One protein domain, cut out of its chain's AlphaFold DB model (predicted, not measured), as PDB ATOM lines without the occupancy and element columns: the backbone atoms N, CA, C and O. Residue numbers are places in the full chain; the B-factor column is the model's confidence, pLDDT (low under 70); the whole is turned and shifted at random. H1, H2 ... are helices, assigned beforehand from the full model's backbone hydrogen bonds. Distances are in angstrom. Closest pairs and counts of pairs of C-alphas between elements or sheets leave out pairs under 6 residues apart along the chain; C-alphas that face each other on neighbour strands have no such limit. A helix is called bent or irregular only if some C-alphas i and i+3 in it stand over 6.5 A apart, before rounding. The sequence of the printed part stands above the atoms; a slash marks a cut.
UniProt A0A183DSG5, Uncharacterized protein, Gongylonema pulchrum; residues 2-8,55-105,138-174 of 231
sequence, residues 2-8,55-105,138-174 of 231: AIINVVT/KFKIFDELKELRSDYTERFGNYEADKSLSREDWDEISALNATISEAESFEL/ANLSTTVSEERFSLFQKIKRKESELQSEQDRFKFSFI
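AT A GLANCE: This is residues 2 to 8, 55 to 105 and 138 to 174 of the 231 residues of an uncharacterized protein of Gongylonema pulchrum (UniProt A0A183DSG5). One long helix, H4, is the spine of a rod; H3 runs beside its residues 138 to 149, H1 beside another stretch, and short H2 sits between H1 and H3 in the chain. The printed part has 95 residues with four named helices, H1 to H4, all helix. It is only just extended, close to loose: radius of gyration of the C-alphas 18.9 A, spans 73 by 24 by 19 A.

IN THESE COORDINATES: Find C-alpha 138 at (41.612, 196.028, 132.439); H4 runs from there to residue 171, 51.3 A. It is only just irregular: C-alphas 138 and 141 are 6.51 A apart. H1, residues 55 to 73, begins at (74.232, 182.762, 111.177) and is 26.1 A long; H2 is residues 76 to 79; H3, residues 84 to 101, is 25.7 A.

HOW THE PARTS SIT: H1 touches H4 at a shallow tilt of 21 degrees, opposite ways; their closest C-alphas, Lys 55 and Leu 162, are 6.2 A apart. H3 touches residues 138 to 149 of H4 alone, at a shallow tilt of 16 degrees, opposite ways, closest at C-alphas Ser 98 and Ala 138, 4.6 A. H1 and H3 are apart. H2 only just touches H1, only at the corner, with 3 pairs of C-alphas within 8 A, closest Thr 70 and Tyr 76, 6.5 A. Every O i to N i+4 pair is within hydrogen-bond range in H1 and H3, 29 of 30 in H4; H2 is too short for one.

THE WHOLE: Look for cuts from C-alpha 8 to 55, 20.2 A, and from 105 to 138, 14.8 A. Residues 2 to 8, 101 to 105, 138 to 142 and 169 to 174 are under pLDDT 70.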
ATOM      1  N   ALA A   2      79.141 186.071 101.268       26.94
ATOM      2  CA  ALA A   2      78.870 184.628 101.258       26.94
ATOM      3  C   ALA A   2      80.083 183.880 101.826       26.94
ATOM      4  O   ALA A   2      81.195 184.065 101.336       26.94
ATOM      5  N   ILE A   3      79.879 183.069 102.863       36.31
ATOM      6  CA  ILE A   3      80.919 182.191 103.411       36.31
ATOM      7  C   ILE A   3      80.772 180.830 102.725       36.31
ATOM      8  O   ILE A   3      79.715 180.210 102.783       36.31
ATOM      9  N   ILE A   4      81.823 180.379 102.040       35.78
ATOM     10  CA  ILE A   4      81.850 179.083 101.350       35.78
ATOM     11  C   ILE A   4      81.854 177.975 102.411       35.78
ATOM     12  O   ILE A   4      82.792 177.871 103.200       35.78
ATOM     13  N   ASN A   5      80.813 177.142 102.428       38.94
ATOM     14  CA  ASN A   5      80.668 176.052 103.390       38.94
ATOM     15  C   ASN A   5      81.147 174.737 102.768       38.94
ATOM     16  O   ASN A   5      80.509 174.134 101.907       38.94
ATOM     17  N   VAL A   6      82.298 174.262 103.227       37.66
ATOM     18  CA  VAL A   6      82.902 173.030 102.723       37.66
ATOM     19  C   VAL A   6      82.144 171.815 103.268       37.66
ATOM     20  O   VAL A   6      82.351 171.399 104.404       37.66
ATOM     21  N   VAL A   7      81.280 171.209 102.452       38.59
ATOM     22  CA  VAL A   7      80.750 169.862 102.709       38.59
ATOM     23  C   VAL A   7      81.648 168.864 101.983       38.59
ATOM     24  O   VAL A   7      81.498 168.642 100.786       38.59
ATOM     25  N   THR A   8      82.609 168.257 102.686       34.09
ATOM     26  CA  THR A   8      83.339 167.102 102.146       34.09
ATOM     27  C   THR A   8      82.540 165.833 102.405       34.09
ATOM     28  O   THR A   8      82.538 165.304 103.516       34.09
ATOM     29  N   LYS A  55      73.912 181.945 109.997       76.38
ATOM     30  CA  LYS A  55      74.232 182.762 111.177       76.38
ATOM     31  C   LYS A  55      73.879 184.229 110.976       76.38
ATOM     32  O   LYS A  55      73.323 184.820 111.893       76.38
ATOM     33  N   PHE A  56      74.141 184.797 109.797       73.31
ATOM     34  CA  PHE A  56      73.777 186.192 109.526       73.31
ATOM     35  C   PHE A  56      72.264 186.376 109.491       73.31
ATOM     36  O   PHE A  56      71.766 187.310 110.102       73.31
ATOM     37  N   LYS A  57      71.524 185.431 108.897       81.50
ATOM     38  CA  LYS A  57      70.054 185.473 108.925       81.50
ATOM     39  C   LYS A  57      69.507 185.442 110.353       81.50
ATOM     40  O   LYS A  57      68.675 186.265 110.708       81.50
ATOM     41  N   ILE A  58      70.012 184.533 111.192       78.62
ATOM     42  CA  ILE A  58      69.599 184.451 112.602       78.62
ATOM     43  C   ILE A  58      69.999 185.723 113.366       78.62
ATOM     44  O   ILE A  58      69.251 186.184 114.223       78.62
ATOM     45  N   PHE A  59      71.167 186.297 113.067       79.88
ATOM     46  CA  PHE A  59      71.637 187.534 113.685       79.88
ATOM     47  C   PHE A  59      70.769 188.743 113.311       79.88
ATOM     48  O   PHE A  59      70.412 189.521 114.196       79.88
ATOM     49  N   ASP A  60      70.396 188.881 112.039       80.50
ATOM     50  CA  ASP A  60      69.512 189.949 111.570       80.50
ATOM     51  C   ASP A  60      68.122 189.822 112.214       80.50
ATOM     52  O   ASP A  60      67.624 190.788 112.791       80.50
ATOM     53  N   GLU A  61      67.556 188.609 112.256       89.75
ATOM     54  CA  GLU A  61      66.299 188.335 112.967       89.75
ATOM     55  C   GLU A  61      66.399 188.659 114.470       89.75
ATOM     56  O   GLU A  61      65.474 189.221 115.056       89.75
ATOM     57  N   LEU A  62      67.518 188.330 115.126       89.75
ATOM     58  CA  LEU A  62      67.748 188.678 116.533       89.75
ATOM     59  C   LEU A  62      67.811 190.185 116.754       89.75
ATOM     60  O   LEU A  62      67.308 190.680 117.764       89.75
ATOM     61  N   LYS A  63      68.448 190.905 115.832       88.06
ATOM     62  CA  LYS A  63      68.565 192.358 115.886       88.06
ATOM     63  C   LYS A  63      67.193 193.015 115.768       88.06
ATOM     64  O   LYS A  63      66.897 193.901 116.566       88.06
ATOM     65  N   GLU A  64      66.361 192.556 114.836       93.38
ATOM     66  CA  GLU A  64      64.977 193.021 114.691       93.38
ATOM     67  C   GLU A  64      64.162 192.734 115.954       93.38
ATOM     68  O   GLU A  64      63.625 193.657 116.558       93.38
ATOM     69  N   LEU A  65      64.169 191.492 116.448       93.31
ATOM     70  CA  LEU A  65      63.399 191.124 117.642       93.31
ATOM     71  C   LEU A  65      63.819 191.906 118.895       93.31
ATOM     72  O   LEU A  65      62.970 192.268 119.709       93.31
ATOM     73  N   ARG A  66      65.119 192.169 119.072       89.56
ATOM     74  CA  ARG A  66      65.618 193.006 120.175       89.56
ATOM     75  C   ARG A  66      65.233 194.474 120.001       89.56
ATOM     76  O   ARG A  66      64.965 195.137 121.003       89.56
ATOM     77  N   SER A  67      65.205 194.974 118.767       91.06
ATOM     78  CA  SER A  67      64.718 196.321 118.462       91.06
ATOM     79  C   SER A  67      63.243 196.454 118.832       91.06
ATOM     80  O   SER A  67      62.906 197.326 119.627       91.06
ATOM     81  N   ASP A  68      62.400 195.526 118.366       92.62
ATOM     82  CA  ASP A  68      60.965 195.481 118.676       92.62
ATOM     83  C   ASP A  68      60.716 195.413 120.187       92.62
ATOM     84  O   ASP A  68      59.838 196.088 120.725       92.62
ATOM     85  N   TYR A  69      61.514 194.614 120.902       92.56
ATOM     86  CA  TYR A  69      61.426 194.526 122.358       92.56
ATOM     87  C   TYR A  69      61.757 195.857 123.026       92.56
ATOM     88  O   TYR A  69      61.048 196.295 123.932       92.56
ATOM     89  N   THR A  70      62.825 196.505 122.560       89.62
ATOM     90  CA  THR A  70      63.294 197.772 123.121       89.62
ATOM     91  C   THR A  70      62.291 198.892 122.899       89.62
ATOM     92  O   THR A  70      62.052 199.687 123.804       89.62
ATOM     93  N   GLU A  71      61.665 198.922 121.726       92.12
ATOM     94  CA  GLU A  71      60.640 199.902 121.383       92.12
ATOM     95  C   GLU A  71      59.361 199.722 122.212       92.12
ATOM     96  O   GLU A  71      58.808 200.707 122.700       92.12
ATOM     97  N   ARG A  72      58.898 198.479 122.408       88.00
ATOM     98  CA  ARG A  72      57.604 198.206 123.063       88.00
ATOM     99  C   ARG A  72      57.687 198.105 124.587       88.00
ATOM    100  O   ARG A  72      56.749 198.503 125.270       88.00
ATOM    101  N   PHE A  73      58.780 197.565 125.124       87.38
ATOM    102  CA  PHE A  73      58.888 197.200 126.545       87.38
ATOM    103  C   PHE A  73      60.130 197.771 127.240       87.38
ATOM    104  O   PHE A  73      60.238 197.698 128.464       87.38
ATOM    105  N   GLY A  74      61.064 198.358 126.488       86.56
ATOM    106  CA  GLY A  74      62.283 198.945 127.032       86.56
ATOM    107  C   GLY A  74      63.419 197.935 127.207       86.56
ATOM    108  O   GLY A  74      63.754 197.170 126.309       86.56
ATOM    109  N   ASN A  75      64.115 197.973 128.340       82.50
ATOM    110  CA  ASN A  75      65.435 197.350 128.438       82.50
ATOM    111  C   ASN A  75      65.394 195.812 128.560       82.50
ATOM    112  O   ASN A  75      65.248 195.276 129.656       82.50
ATOM    113  N   TYR A  76      65.647 195.111 127.450       83.25
ATOM    114  CA  TYR A  76      65.801 193.650 127.410       83.25
ATOM    115  C   TYR A  76      66.834 193.105 128.413       83.25
ATOM    116  O   TYR A  76      66.620 192.050 129.006       83.25
ATOM    117  N   GLU A  77      67.950 193.807 128.637       81.94
ATOM    118  CA  GLU A  77      69.013 193.305 129.522       81.94
ATOM    119  C   GLU A  77      68.584 193.280 130.996       81.94
ATOM    120  O   GLU A  77      69.070 192.440 131.750       81.94
ATOM    121  N   ALA A  78      67.646 194.143 131.403       82.88
ATOM    122  CA  ALA A  78      67.073 194.099 132.749       82.88
ATOM    123  C   ALA A  78      66.203 192.845 132.951       82.88
ATOM    124  O   ALA A  78      66.209 192.229 134.015       82.88
ATOM    125  N   ASP A  79      65.506 192.433 131.895       84.75
ATOM    126  CA  ASP A  79      64.578 191.304 131.929       84.75
ATOM    127  C   ASP A  79      65.270 189.955 131.753       84.75
ATOM    128  O   ASP A  79      64.755 188.908 132.141       84.75
ATOM    129  N   LYS A  80      66.478 189.967 131.195       84.38
ATOM    130  CA  LYS A  80      67.310 188.779 131.009       84.38
ATOM    131  C   LYS A  80      67.697 188.101 132.321       84.38
ATOM    132  O   LYS A  80      67.894 186.887 132.335       84.38
ATOM    133  N   SER A  81      67.816 188.873 133.400       84.00
ATOM    134  CA  SER A  81      68.086 188.349 134.741       84.00
ATOM    135  C   SER A  81      66.856 187.788 135.450       84.00
ATOM    136  O   SER A  81      67.029 187.145 136.483       84.00
ATOM    137  N   LEU A  82      65.648 188.010 134.923       84.69
ATOM    138  CA  LEU A  82      64.425 187.514 135.543       84.69
ATOM    139  C   LEU A  82      64.314 185.999 135.362       84.69
ATOM    140  O   LEU A  82      64.463 185.454 134.260       84.69
ATOM    141  N   SER A  83      64.053 185.318 136.473       85.44
ATOM    142  CA  SER A  83      63.722 183.900 136.506       85.44
ATOM    143  C   SER A  83      62.322 183.656 135.939       85.44
ATOM    144  O   SER A  83      61.567 184.587 135.656       85.44
ATOM    145  N   ARG A  84      61.964 182.385 135.724       83.88
ATOM    146  CA  ARG A  84      60.619 182.058 135.238       83.88
ATOM    147  C   ARG A  84      59.567 182.431 136.283       83.88
ATOM    148  O   ARG A  84      58.501 182.910 135.919       83.88
ATOM    149  N   GLU A  85      59.911 182.235 137.544       87.19
ATOM    150  CA  GLU A  85      59.099 182.535 138.710       87.19
ATOM    151  C   GLU A  85      58.815 184.040 138.799       87.19
ATOM    152  O   GLU A  85      57.660 184.424 138.950       87.19
ATOM    153  N   ASP A  86      59.823 184.890 138.561       87.81
ATOM    154  CA  ASP A  86      59.638 186.350 138.526       87.81
ATOM    155  C   ASP A  86      58.636 186.777 137.436       87.81
ATOM    156  O   ASP A  86      57.832 187.687 137.629       87.81
ATOM    157  N   TRP A  87      58.648 186.110 136.276       87.69
ATOM    158  CA  TRP A  87      57.676 186.373 135.206       87.69
ATOM    159  C   TRP A  87      56.257 185.951 135.578       87.69
ATOM    160  O   TRP A  87      55.299 186.637 135.214       87.69
ATOM    161  N   ASP A  88      56.118 184.838 136.295       86.62
ATOM    162  CA  ASP A  88      54.822 184.363 136.769       86.62
ATOM    163  C   ASP A  88      54.280 185.292 137.877       86.62
ATOM    164  O   ASP A  88      53.087 185.599 137.882       86.62
ATOM    165  N   GLU A  89      55.147 185.834 138.742       87.25
ATOM    166  CA  GLU A  89      54.797 186.867 139.729       87.25
ATOM    167  C   GLU A  89      54.359 188.183 139.073       87.25
ATOM    168  O   GLU A  89      53.337 188.746 139.462       87.25
ATOM    169  N   ILE A  90      55.079 188.661 138.050       86.12
ATOM    170  CA  ILE A  90      54.698 189.865 137.288       86.12
ATOM    171  C   ILE A  90      53.339 189.665 136.609       86.12
ATOM    172  O   ILE A  90      52.495 190.560 136.636       86.12
ATOM    173  N   SER A  91      53.109 188.488 136.024       84.44
ATOM    174  CA  SER A  91      51.830 188.147 135.396       84.44
ATOM    175  C   SER A  91      50.689 188.116 136.419       84.44
ATOM    176  O   SER A  91      49.645 188.736 136.205       84.44
ATOM    177  N   ALA A  92      50.907 187.472 137.572       85.06
ATOM    178  CA  ALA A  92      49.934 187.426 138.659       85.06
ATOM    179  C   ALA A  92      49.626 188.827 139.210       85.06
ATOM    180  O   ALA A  92      48.460 189.171 139.391       85.06
ATOM    181  N   LEU A  93      50.652 189.660 139.409       86.31
ATOM    182  CA  LEU A  93      50.489 191.039 139.859       86.31
ATOM    183  C   LEU A  93      49.685 191.867 138.852       86.31
ATOM    184  O   LEU A  93      48.769 192.578 139.252       86.31
ATOM    185  N   ASN A  94      49.977 191.751 137.555       85.06
ATOM    186  CA  ASN A  94      49.227 192.455 136.516       85.06
ATOM    187  C   ASN A  94      47.768 191.996 136.440       85.06
ATOM    188  O   ASN A  94      46.890 192.823 136.201       85.06
ATOM    189  N   ALA A  95      47.494 190.713 136.690       82.75
ATOM    190  CA  ALA A  95      46.131 190.210 136.817       82.75
ATOM    191  C   ALA A  95      45.417 190.809 138.041       82.75
ATOM    192  O   ALA A  95      44.279 191.247 137.916       82.75
ATOM    193  N   THR A  96      46.088 190.913 139.193       82.75
ATOM    194  CA  THR A  96      45.517 191.557 140.392       82.75
ATOM    195  C   THR A  96      45.303 193.061 140.205       82.75
ATOM    196  O   THR A  96      44.302 193.594 140.672       82.75
ATOM    197  N   ILE A  97      46.212 193.760 139.519       80.19
ATOM    198  CA  ILE A  97      46.042 195.181 139.177       80.19
ATOM    199  C   ILE A  97      44.836 195.347 138.255       80.19
ATOM    200  O   ILE A  97      43.974 196.169 138.534       80.19
ATOM    201  N   SER A  98      44.744 194.527 137.209       78.88
ATOM    202  CA  SER A  98      43.607 194.504 136.286       78.88
ATOM    203  C   SER A  98      42.280 194.250 137.013       78.88
ATOM    204  O   SER A  98      41.304 194.964 136.793       78.88
ATOM    205  N   GLU A  99      42.256 193.292 137.941       77.38
ATOM    206  CA  GLU A  99      41.099 193.025 138.797       77.38
ATOM    207  C   GLU A  99      40.760 194.241 139.672       77.38
ATOM    208  O   GLU A  99      39.605 194.659 139.724       77.38
ATOM    209  N   ALA A 100      41.755 194.872 140.301       78.50
ATOM    210  CA  ALA A 100      41.563 196.067 141.122       78.50
ATOM    211  C   ALA A 100      41.068 197.283 140.312       78.50
ATOM    212  O   ALA A 100      40.272 198.076 140.812       78.50
ATOM    213  N   GLU A 101      41.507 197.420 139.062       69.06
ATOM    214  CA  GLU A 101      41.058 198.451 138.120       69.06
ATOM    215  C   GLU A 101      39.663 198.161 137.543       69.06
ATOM    216  O   GLU A 101      39.003 199.077 137.053       69.06
ATOM    217  N   SER A 102      39.191 196.913 137.621       67.56
ATOM    218  CA  SER A 102      37.870 196.503 137.126       67.56
ATOM    219  C   SER A 102      36.709 196.828 138.074       67.56
ATOM    220  O   SER A 102      35.548 196.703 137.682       67.56
ATOM    221  N   PHE A 103      36.988 197.269 139.306       67.62
ATOM    222  CA  PHE A 103      35.935 197.673 140.237       67.62
ATOM    223  C   PHE A 103      35.334 199.024 139.832       67.62
ATOM    224  O   PHE A 103      35.895 200.090 140.087       67.62
ATOM    225  N   GLU A 104      34.142 198.973 139.243       63.56
ATOM    226  CA  GLU A 104      33.295 200.143 139.041       63.56
ATOM    227  C   GLU A 104      32.665 200.560 140.383       63.56
ATOM    228  O   GLU A 104      32.047 199.758 141.084       63.56
ATOM    229  N   LEU A 105      32.852 201.823 140.779       63.28
ATOM    230  CA  LEU A 105      32.251 202.379 141.993       63.28
ATOM    231  C   LEU A 105      30.732 202.510 141.811       63.28
ATOM    232  O   LEU A 105      30.245 203.492 141.250       63.28
ATOM    233  N   ALA A 138      41.418 197.236 131.638       51.84
ATOM    234  CA  ALA A 138      41.612 196.028 132.439       51.84
ATOM    235  C   ALA A 138      42.275 194.884 131.642       51.84
ATOM    236  O   ALA A 138      43.145 194.190 132.162       51.84
ATOM    237  N   ASN A 139      41.963 194.712 130.354       59.72
ATOM    238  CA  ASN A 139      42.578 193.655 129.536       59.72
ATOM    239  C   ASN A 139      43.965 194.038 128.990       59.72
ATOM    240  O   ASN A 139      44.697 193.180 128.494       59.72
ATOM    241  N   LEU A 140      44.352 195.315 129.057       62.91
ATOM    242  CA  LEU A 140      45.580 195.797 128.432       62.91
ATOM    243  C   LEU A 140      46.833 195.404 129.229       62.91
ATOM    244  O   LEU A 140      47.819 194.974 128.645       62.91
ATOM    245  N   SER A 141      46.804 195.502 130.562       67.19
ATOM    246  CA  SER A 141      47.986 195.207 131.392       67.19
ATOM    247  C   SER A 141      48.412 193.731 131.317       67.19
ATOM    248  O   SER A 141      49.592 193.418 131.134       67.19
ATOM    249  N   THR A 142      47.445 192.811 131.371       68.50
ATOM    250  CA  THR A 142      47.685 191.361 131.278       68.50
ATOM    251  C   THR A 142      48.176 190.952 129.891       68.50
ATOM    252  O   THR A 142      49.178 190.238 129.777       68.50
ATOM    253  N   THR A 143      47.543 191.462 128.830       72.38
ATOM    254  CA  THR A 143      47.969 191.205 127.443       72.38
ATOM    255  C   THR A 143      49.366 191.758 127.159       72.38
ATOM    256  O   THR A 143      50.184 191.064 126.558       72.38
ATOM    257  N   VAL A 144      49.700 192.946 127.673       77.12
ATOM    258  CA  VAL A 144      51.039 193.542 127.542       77.12
ATOM    259  C   VAL A 144      52.114 192.689 128.229       77.12
ATOM    260  O   VAL A 144      53.179 192.486 127.640       77.12
ATOM    261  N   SER A 145      51.868 192.139 129.428       79.19
ATOM    262  CA  SER A 145      52.837 191.224 130.065       79.19
ATOM    263  C   SER A 145      53.040 189.924 129.294       79.19
ATOM    264  O   SER A 145      54.175 189.461 129.169       79.19
ATOM    265  N   GLU A 146      51.971 189.344 128.757       83.75
ATOM    266  CA  GLU A 146      52.054 188.098 127.998       83.75
ATOM    267  C   GLU A 146      52.772 188.304 126.654       83.75
ATOM    268  O   GLU A 146      53.637 187.507 126.275       83.75
ATOM    269  N   GLU A 147      52.509 189.422 125.968       87.94
ATOM    270  CA  GLU A 147      53.248 189.824 124.769       87.94
ATOM    271  C   GLU A 147      54.741 190.036 125.057       87.94
ATOM    272  O   GLU A 147      55.588 189.524 124.313       87.94
ATOM    273  N   ARG A 148      55.077 190.737 126.152       89.88
ATOM    274  CA  ARG A 148      56.466 190.960 126.587       89.88
ATOM    275  C   ARG A 148      57.183 189.635 126.818       89.88
ATOM    276  O   ARG A 148      58.271 189.409 126.284       89.88
ATOM    277  N   PHE A 149      56.547 188.725 127.548       87.81
ATOM    278  CA  PHE A 149      57.113 187.418 127.851       87.81
ATOM    279  C   PHE A 149      57.273 186.533 126.604       87.81
ATOM    280  O   PHE A 149      58.303 185.876 126.415       87.81
ATOM    281  N   SER A 150      56.290 186.547 125.703       90.50
ATOM    282  CA  SER A 150      56.342 185.819 124.430       90.50
ATOM    283  C   SER A 150      57.510 186.284 123.554       90.50
ATOM    284  O   SER A 150      58.285 185.461 123.042       90.50
ATOM    285  N   LEU A 151      57.695 187.602 123.428       91.38
ATOM    286  CA  LEU A 151      58.794 188.180 122.658       91.38
ATOM    287  C   LEU A 151      60.154 187.863 123.295       91.38
ATOM    288  O   LEU A 151      61.076 187.444 122.589       91.38
ATOM    289  N   PHE A 152      60.256 187.940 124.626       91.19
ATOM    290  CA  PHE A 152      61.444 187.527 125.378       91.19
ATOM    291  C   PHE A 152      61.831 186.070 125.083       91.19
ATOM    292  O   PHE A 152      62.985 185.769 124.760       91.19
ATOM    293  N   GLN A 153      60.862 185.147 125.109       91.12
ATOM    294  CA  GLN A 153      61.116 183.746 124.768       91.12
ATOM    295  C   GLN A 153      61.555 183.553 123.315       91.12
ATOM    296  O   GLN A 153      62.341 182.647 123.023       91.12
ATOM    297  N   LYS A 154      61.015 184.342 122.381       93.88
ATOM    298  CA  LYS A 154      61.389 184.272 120.966       93.88
ATOM    299  C   LYS A 154      62.846 184.697 120.769       93.88
ATOM    300  O   LYS A 154      63.585 183.980 120.095       93.88
ATOM    301  N   ILE A 155      63.272 185.777 121.431       92.12
ATOM    302  CA  ILE A 155      64.675 186.222 121.458       92.12
ATOM    303  C   ILE A 155      65.562 185.121 122.045       92.12
ATOM    304  O   ILE A 155      66.495 184.675 121.385       92.12
ATOM    305  N   LYS A 156      65.219 184.587 123.224       91.81
ATOM    306  CA  LYS A 156      66.003 183.531 123.890       91.81
ATOM    307  C   LYS A 156      66.164 182.276 123.024       91.81
ATOM    308  O   LYS A 156      67.243 181.688 122.959       91.81
ATOM    309  N   ARG A 157      65.102 181.862 122.324       93.12
ATOM    310  CA  ARG A 157      65.155 180.738 121.375       93.12
ATOM    311  C   ARG A 157      66.110 181.018 120.218       93.12
ATOM    312  O   ARG A 157      66.908 180.150 119.881       93.12
ATOM    313  N   LYS A 158      66.054 182.218 119.639       91.44
ATOM    314  CA  LYS A 158      66.930 182.616 118.532       91.44
ATOM    315  C   LYS A 158      68.393 182.764 118.955       91.44
ATOM    316  O   LYS A 158      69.276 182.377 118.200       91.44
ATOM    317  N   GLU A 159      68.662 183.223 120.175       90.81
ATOM    318  CA  GLU A 159      70.016 183.241 120.749       90.81
ATOM    319  C   GLU A 159      70.574 181.826 120.904       90.81
ATOM    320  O   GLU A 159      71.707 181.555 120.507       90.81
ATOM    321  N   SER A 160      69.757 180.903 121.419       90.75
ATOM    322  CA  SER A 160      70.132 179.491 121.502       90.75
ATOM    323  C   SER A 160      70.356 178.877 120.116       90.75
ATOM    324  O   SER A 160      71.272 178.071 119.954       90.75
ATOM    325  N   GLU A 161      69.548 179.246 119.116       90.62
ATOM    326  CA  GLU A 161      69.722 178.804 117.728       90.62
ATOM    327  C   GLU A 161      71.058 179.307 117.162       90.62
ATOM    328  O   GLU A 161      71.836 178.513 116.630       90.62
ATOM    329  N   LEU A 162      71.375 180.591 117.353       86.00
ATOM    330  CA  LEU A 162      72.644 181.180 116.928       86.00
ATOM    331  C   LEU A 162      73.837 180.470 117.575       86.00
ATOM    332  O   LEU A 162      74.793 180.134 116.878       86.00
ATOM    333  N   GLN A 163      73.765 180.207 118.882       82.38
ATOM    334  CA  GLN A 163      74.810 179.488 119.606       82.38
ATOM    335  C   GLN A 163      74.996 178.071 119.052       82.38
ATOM    336  O   GLN A 163      76.119 177.657 118.777       82.38
ATOM    337  N   SER A 164      73.898 177.352 118.805       85.06
ATOM    338  CA  SER A 164      73.955 176.000 118.243       85.06
ATOM    339  C   SER A 164      74.564 175.966 116.837       85.06
ATOM    340  O   SER A 164      75.332 175.056 116.526       85.06
ATOM    341  N   GLU A 165      74.292 176.975 116.000       80.88
ATOM    342  CA  GLU A 165      74.950 177.115 114.700       80.88
ATOM    343  C   GLU A 165      76.437 177.440 114.878       80.88
ATOM    344  O   GLU A 165      77.278 176.807 114.245       80.88
ATOM    345  N   GLN A 166      76.807 178.361 115.773       77.81
ATOM    346  CA  GLN A 166      78.218 178.652 116.062       77.81
ATOM    347  C   GLN A 166      78.986 177.402 116.515       77.81
ATOM    348  O   GLN A 166      80.071 177.130 115.995       77.81
ATOM    349  N   ASP A 167      78.404 176.612 117.415       74.50
ATOM    350  CA  ASP A 167      78.991 175.361 117.890       74.50
ATOM    351  C   ASP A 167      79.067 174.322 116.769       74.50
ATOM    352  O   ASP A 167      80.110 173.699 116.571       74.50
ATOM    353  N   ARG A 168      78.023 174.196 115.943       72.00
ATOM    354  CA  ARG A 168      78.042 173.346 114.745       72.00
ATOM    355  C   ARG A 168      79.209 173.697 113.822       72.00
ATOM    356  O   ARG A 168      79.849 172.783 113.308       72.00
ATOM    357  N   PHE A 169      79.526 174.982 113.645       59.94
ATOM    358  CA  PHE A 169      80.661 175.405 112.819       59.94
ATOM    359  C   PHE A 169      82.024 175.215 113.488       59.94
ATOM    360  O   PHE A 169      83.014 174.972 112.800       59.94
ATOM    361  N   LYS A 170      82.091 175.264 114.821       58.19
ATOM    362  CA  LYS A 170      83.303 174.917 115.576       58.19
ATOM    363  C   LYS A 170      83.706 173.450 115.374       58.19
ATOM    364  O   LYS A 170      84.894 173.139 115.418       58.19
ATOM    365  N   PHE A 171      82.732 172.571 115.128       45.00
ATOM    366  CA  PHE A 171      82.941 171.137 114.885       45.00
ATOM    367  C   PHE A 171      82.782 170.717 113.411       45.00
ATOM    368  O   PHE A 171      83.100 169.579 113.066       45.00
ATOM    369  N   SER A 172      82.334 171.609 112.519       46.09
ATOM    370  CA  SER A 172      82.333 171.356 111.077       46.09
ATOM    371  C   SER A 172      83.753 171.527 110.545       46.09
ATOM    372  O   SER A 172      84.266 172.640 110.449       46.09
ATOM    373  N   PHE A 173      84.389 170.400 110.244       42.06
ATOM    374  CA  PHE A 173      85.726 170.278 109.679       42.06
ATOM    375  C   PHE A 173      86.018 171.308 108.578       42.06
ATOM    376  O   PHE A 173      85.637 171.129 107.423       42.06
ATOM    377  N   ILE A 174      86.787 172.337 108.927       42.81
ATOM    378  CA  ILE A 174      87.639 173.031 107.969       42.81
ATOM    379  C   ILE A 174      89.024 172.384 108.111       42.81
ATOM    380  O   ILE A 174      89.597 172.452 109.201       42.81
TER     381      ILE A 174